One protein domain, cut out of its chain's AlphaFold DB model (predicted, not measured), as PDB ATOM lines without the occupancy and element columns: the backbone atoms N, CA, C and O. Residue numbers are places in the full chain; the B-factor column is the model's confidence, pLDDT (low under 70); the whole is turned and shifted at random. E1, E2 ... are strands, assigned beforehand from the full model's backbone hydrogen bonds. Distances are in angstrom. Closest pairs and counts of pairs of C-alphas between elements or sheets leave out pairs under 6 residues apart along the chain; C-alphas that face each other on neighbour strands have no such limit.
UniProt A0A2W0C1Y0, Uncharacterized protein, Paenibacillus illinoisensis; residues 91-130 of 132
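This is residues 91 to 130 of the 132 residues of an uncharacterized protein of Paenibacillus illinoisensis (UniProt A0A2W0C1Y0). Look for one small twisted sheet of four short strands, with two hairpins sharing the long strand E3 and their turns at opposite ends of the longest axis. The link of residues 95 to 103 arches across one face of the sheet, from E1 at one edge to E2 at the other. The printed part has 40 residues, with no named helix and four named strands, E1, E2, E3 and E4 along the chain; the sheet's order is E1 E4 E3 E2, mixed. The class is all strand, though just 19 of the 40 residues are in named elements. The whole is only just compact, close to loose, with a radius of gyration of the C-alphas of 10.3 A, and it is elongated, spanning 33 by 18 by 16 A.

Start with E3, the longest strand, residues 113 to 119: find C-alpha 113 at (6.050, -43.756, 53.839) and go 18.3 A to C-alpha 119 at (2.600, -52.424, 38.082). E4 is residues 126 to 130, 12.9 A long, and ends with C-alpha 130 at (6.578, -44.777, 45.393). E2 is residues 104 to 107, 10.0 A long. E1 is residues 92 to 94, and you find its C-alpha 92 at (10.335, -49.433, 39.414).

E2, E3 and E4 form a meander, each strand the antiparallel neighbour of the one before. Beside E3 look first at E4: the two form a hairpin, with 155 degrees between their directions. Their C-alphas 129 and 116 face each other at 4.6 A, and N 128 and O 117 are within hydrogen-bond range at 2.8 A. E3 and E2 also form a hairpin, at 151 degrees; C-alphas 113 and 107 face each other at 4.5 A, and N 106 and O 114 are 2.8 A apart, within hydrogen-bond range. E1 is parallel to E4, at 27 degrees. There C-alphas 92 and 128 face each other at 4.4 A, and N 129 and O 92 are within hydrogen-bond range at 2.8 A. E1 and E2 are the edge strands and are apart; E2 and E4 are apart too. From edge to edge the strands' lines turn by 68 degrees.

The C-alphas of Ser 110 and Gly 123, the two farthest apart, are 33.2 A from each other; look for Ser 110 in the tight link from E2 to E3 and for Gly 123 in the short link from E3 to E4. The link from E1 to E2, 9 residues, is short too. The printed part has no cut. Its mean pLDDT is 92.1, and no printed residue is under 70.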
ATOM      1  N   LEU A  91      13.112 -53.206  40.146       88.50
ATOM      2  CA  LEU A  91      12.149 -52.454  40.947       88.50
ATOM      3  C   LEU A  91      11.929 -51.084  40.289       88.50
ATOM      4  O   LEU A  91      12.892 -50.336  40.110       88.50
ATOM      5  N   LEU A  92      10.684 -50.751  39.949       91.44
ATOM      6  CA  LEU A  92      10.335 -49.433  39.414       91.44
ATOM      7  C   LEU A  92      10.184 -48.419  40.551       91.44
ATOM      8  O   LEU A  92       9.513 -48.690  41.543       91.44
ATOM      9  N   TYR A  93      10.797 -47.246  40.401       93.25
ATOM     10  CA  TYR A  93      10.684 -46.140  41.353       93.25
ATOM     11  C   TYR A  93       9.900 -44.979  40.738       93.25
ATOM     12  O   TYR A  93      10.301 -44.449  39.700       93.25
ATOM     13  N   TYR A  94       8.823 -44.554  41.400       92.19
ATOM     14  CA  TYR A  94       7.965 -43.455  40.950       92.19
ATOM     15  C   TYR A  94       8.122 -42.206  41.831       92.19
ATOM     16  O   TYR A  94       7.951 -42.264  43.051       92.19
ATOM     17  N   ASN A  95       8.430 -41.065  41.201       87.88
ATOM     18  CA  ASN A  95       8.499 -39.752  41.848       87.88
ATOM     19  C   ASN A  95       8.148 -38.608  40.860       87.88
ATOM     20  O   ASN A  95       8.895 -38.417  39.896       87.88
ATOM     21  N   PRO A  96       7.077 -37.823  41.101       86.75
ATOM     22  CA  PRO A  96       6.118 -37.975  42.201       86.75
ATOM     23  C   PRO A  96       5.270 -39.253  42.054       86.75
ATOM     24  O   PRO A  96       5.083 -39.752  40.947       86.75
ATOM     25  N   GLY A  97       4.790 -39.795  43.176       86.69
ATOM     26  CA  GLY A  97       3.860 -40.931  43.201       86.69
ATOM     27  C   GLY A  97       2.399 -40.530  42.945       86.69
ATOM     28  O   GLY A  97       2.079 -39.346  42.811       86.69
ATOM     29  N   VAL A  98       1.501 -41.518  42.906       91.06
ATOM     30  CA  VAL A  98       0.042 -41.324  42.794       91.06
ATOM     31  C   VAL A  98      -0.618 -41.293  44.178       91.06
ATOM     32  O   VAL A  98      -0.321 -42.121  45.036       91.06
ATOM     33  N   LEU A  99      -1.543 -40.359  44.413       90.19
ATOM     34  CA  LEU A  99      -2.299 -40.288  45.670       90.19
ATOM     35  C   LEU A  99      -3.184 -41.536  45.856       90.19
ATOM     36  O   LEU A  99      -3.824 -41.981  44.907       90.19
ATOM     37  N   ASN A 100      -3.271 -42.052  47.087       90.56
ATOM     38  CA  ASN A 100      -4.101 -43.210  47.456       90.56
ATOM     39  C   ASN A 100      -3.773 -44.507  46.692       90.56
ATOM     40  O   ASN A 100      -4.648 -45.357  46.537       90.56
ATOM     41  N   GLN A 101      -2.533 -44.672  46.215       94.38
ATOM     42  CA  GLN A 101      -2.079 -45.915  45.591       94.38
ATOM     43  C   GLN A 101      -2.269 -47.098  46.563       94.38
ATOM     44  O   GLN A 101      -1.659 -47.095  47.636       94.38
ATOM     45  N   PRO A 102      -3.070 -48.123  46.212       93.19
ATOM     46  CA  PRO A 102      -3.172 -49.331  47.019       93.19
ATOM     47  C   PRO A 102      -1.866 -50.127  46.976       93.19
ATOM     48  O   PRO A 102      -1.205 -50.197  45.935       93.19
ATOM     49  N   GLY A 103      -1.516 -50.763  48.091       93.69
ATOM     50  CA  GLY A 103      -0.355 -51.642  48.177       93.69
ATOM     51  C   GLY A 103       0.134 -51.832  49.608       93.69
ATOM     52  O   GLY A 103      -0.544 -51.489  50.576       93.69
ATOM     53  N   LEU A 104       1.336 -52.385  49.737       94.81
ATOM     54  CA  LEU A 104       1.997 -52.554  51.024       94.81
ATOM     55  C   LEU A 104       2.682 -51.245  51.424       94.81
ATOM     56  O   LEU A 104       3.678 -50.850  50.817       94.81
ATOM     57  N   VAL A 105       2.164 -50.594  52.464       93.62
ATOM     58  CA  VAL A 105       2.779 -49.390  53.029       93.62
ATOM     59  C   VAL A 105       3.965 -49.773  53.912       93.62
ATOM     60  O   VAL A 105       3.824 -50.531  54.873       93.62
ATOM     61  N   LEU A 106       5.134 -49.217  53.609       93.88
ATOM     62  CA  LEU A 106       6.386 -49.404  54.334       93.88
ATOM     63  C   LEU A 106       6.928 -48.048  54.791       93.88
ATOM     64  O   LEU A 106       7.027 -47.111  54.002       93.88
ATOM     65  N   THR A 107       7.337 -47.942  56.053       92.56
ATOM     66  CA  THR A 107       8.009 -46.743  56.574       92.56
ATOM     67  C   THR A 107       9.518 -46.880  56.396       92.56
ATOM     68  O   THR A 107      10.128 -47.814  56.918       92.56
ATOM     69  N   GLY A 108      10.132 -45.949  55.668       92.12
ATOM     70  CA  GLY A 108      11.581 -45.880  55.508       92.12
ATOM     71  C   GLY A 108      12.293 -45.412  56.779       92.12
ATOM     72  O   GLY A 108      11.688 -44.852  57.691       92.12
ATOM     73  N   THR A 109      13.616 -45.565  56.821       95.50
ATOM     74  CA  THR A 109      14.451 -45.137  57.963       95.50
ATOM     75  C   THR A 109      14.412 -43.628  58.225       95.50
ATOM     76  O   THR A 109      14.722 -43.193  59.329       95.50
ATOM     77  N   SER A 110      14.005 -42.831  57.234       94.75
ATOM     78  CA  SER A 110      13.774 -41.388  57.357       94.75
ATOM     79  C   SER A 110      12.381 -41.018  57.885       94.75
ATOM     80  O   SER A 110      12.093 -39.835  58.031       94.75
ATOM     81  N   GLY A 111      11.503 -41.996  58.133       93.12
ATOM     82  CA  GLY A 111      10.106 -41.781  58.528       93.12
ATOM     83  C   GLY A 111       9.132 -41.582  57.361       93.12
ATOM     84  O   GLY A 111       7.924 -41.619  57.579       93.12
ATOM     85  N   ASN A 112       9.630 -41.427  56.130       93.31
ATOM     86  CA  ASN A 112       8.781 -41.324  54.940       93.31
ATOM     87  C   ASN A 112       8.065 -42.650  54.675       93.31
ATOM     88  O   ASN A 112       8.659 -43.719  54.843       93.31
ATOM     89  N   GLN A 113       6.816 -42.580  54.227       93.50
ATOM     90  CA  GLN A 113       6.050 -43.756  53.839       93.50
ATOM     91  C   GLN A 113       6.209 -44.030  52.348       93.50
ATOM     92  O   GLN A 113       6.324 -43.117  51.529       93.50
ATOM     93  N   TYR A 114       6.222 -45.312  52.009       95.12
ATOM     94  CA  TYR A 114       6.304 -45.793  50.645       95.12
ATOM     95  C   TYR A 114       5.245 -46.856  50.414       95.12
ATOM     96  O   TYR A 114       5.001 -47.672  51.299       95.12
ATOM     97  N   VAL A 115       4.658 -46.894  49.225       96.44
ATOM     98  CA  VAL A 115       3.768 -47.982  48.812       96.44
ATOM     99  C   VAL A 115       4.524 -48.896  47.872       96.44
ATOM    100  O   VAL A 115       5.031 -48.434  46.852       96.44
ATOM    101  N   LEU A 116       4.576 -50.180  48.210       96.19
ATOM    102  CA  LEU A 116       5.022 -51.253  47.334       96.19
ATOM    103  C   LEU A 116       3.801 -51.888  46.657       96.19
ATOM    104  O   LEU A 116       2.861 -52.307  47.336       96.19
ATOM    105  N   PHE A 117       3.809 -51.972  45.334       95.75
ATOM    106  CA  PHE A 117       2.693 -52.495  44.548       95.75
ATOM    107  C   PHE A 117       3.199 -53.202  43.288       95.75
ATOM    108  O   PHE A 117       4.385 -53.148  42.962       95.75
ATOM    109  N   VAL A 118       2.303 -53.903  42.601       94.81
ATOM    110  CA  VAL A 118       2.587 -54.504  41.296       94.81
ATOM    111  C   VAL A 118       2.071 -53.561  40.216       94.81
ATOM    112  O   VAL A 118       0.902 -53.188  40.245       94.81
ATOM    113  N   ASP A 119       2.940 -53.186  39.283       92.19
ATOM    114  CA  ASP A 119       2.600 -52.424  38.082       92.19
ATOM    115  C   ASP A 119       2.620 -53.349  36.863       92.19
ATOM    116  O   ASP A 119       3.665 -53.896  36.503       92.19
ATOM    117  N   ASP A 120       1.465 -53.533  36.235       91.88
ATOM    118  CA  ASP A 120       1.258 -54.370  35.054       91.88
ATOM    119  C   ASP A 120       0.909 -53.566  33.792       91.88
ATOM    120  O   ASP A 120       0.633 -54.150  32.740       91.88
ATOM    121  N   SER A 121       0.991 -52.233  33.851       89.44
ATOM    122  CA  SER A 121       0.602 -51.337  32.752       89.44
ATOM    123  C   SER A 121       1.390 -51.569  31.452       89.44
ATOM    124  O   SER A 121       0.877 -51.334  30.358       89.44
ATOM    125  N   GLY A 122       2.619 -52.083  31.557       83.38
ATOM    126  CA  GLY A 122       3.477 -52.460  30.429       83.38
ATOM    127  C   GLY A 122       3.277 -53.889  29.903       83.38
ATOM    128  O   GLY A 122       4.086 -54.355  29.100       83.38
ATOM    129  N   GLY A 123       2.269 -54.628  30.383       83.88
ATOM    130  CA  GLY A 123       1.982 -56.019  30.000       83.88
ATOM    131  C   GLY A 123       2.895 -57.077  30.638       83.88
ATOM    132  O   GLY A 123       2.560 -58.258  30.634       83.88
ATOM    133  N   THR A 124       4.027 -56.670  31.224       84.69
ATOM    134  CA  THR A 124       4.845 -57.494  32.127       84.69
ATOM    135  C   THR A 124       4.794 -56.883  33.526       84.69
ATOM    136  O   THR A 124       5.205 -55.730  33.668       84.69
ATOM    137  N   PRO A 125       4.330 -57.619  34.551       89.12
ATOM    138  CA  PRO A 125       4.291 -57.114  35.919       89.12
ATOM    139  C   PRO A 125       5.686 -56.793  36.462       89.12
ATOM    140  O   PRO A 125       6.596 -57.621  36.369       89.12
ATOM    141  N   ASN A 126       5.831 -55.621  37.072       90.31
ATOM    142  CA  ASN A 126       7.016 -55.207  37.815       90.31
ATOM    143  C   ASN A 126       6.634 -54.887  39.259       90.31
ATOM    144  O   ASN A 126       5.557 -54.359  39.531       90.31
ATOM    145  N   LEU A 127       7.547 -55.170  40.189       93.75
ATOM    146  CA  LEU A 127       7.441 -54.613  41.530       93.75
ATOM    147  C   LEU A 127       7.756 -53.117  41.443       93.75
ATOM    148  O   LEU A 127       8.759 -52.733  40.839       93.75
ATOM    149  N   ALA A 128       6.912 -52.285  42.036       95.19
ATOM    150  CA  ALA A 128       7.023 -50.836  42.002       95.19
ATOM    151  C   ALA A 128       6.963 -50.253  43.413       95.19
ATOM    152  O   ALA A 128       6.262 -50.777  44.279       95.19
ATOM    153  N   ILE A 129       7.693 -49.162  43.637       96.75
ATOM    154  CA  ILE A 129       7.687 -48.407  44.888       96.75
ATOM    155  C   ILE A 129       7.549 -46.906  44.616       96.75
ATOM    156  O   ILE A 129       8.184 -46.354  43.715       96.75
ATOM    157  N   GLN A 130       6.735 -46.233  45.422       96.25
ATOM    158  CA  GLN A 130       6.578 -44.777  45.393       96.25
ATOM    159  C   GLN A 130       6.525 -44.208  46.808       96.25
ATOM    160  O   GLN A 130       6.078 -44.903  47.715       96.25
TER     161      GLN A 130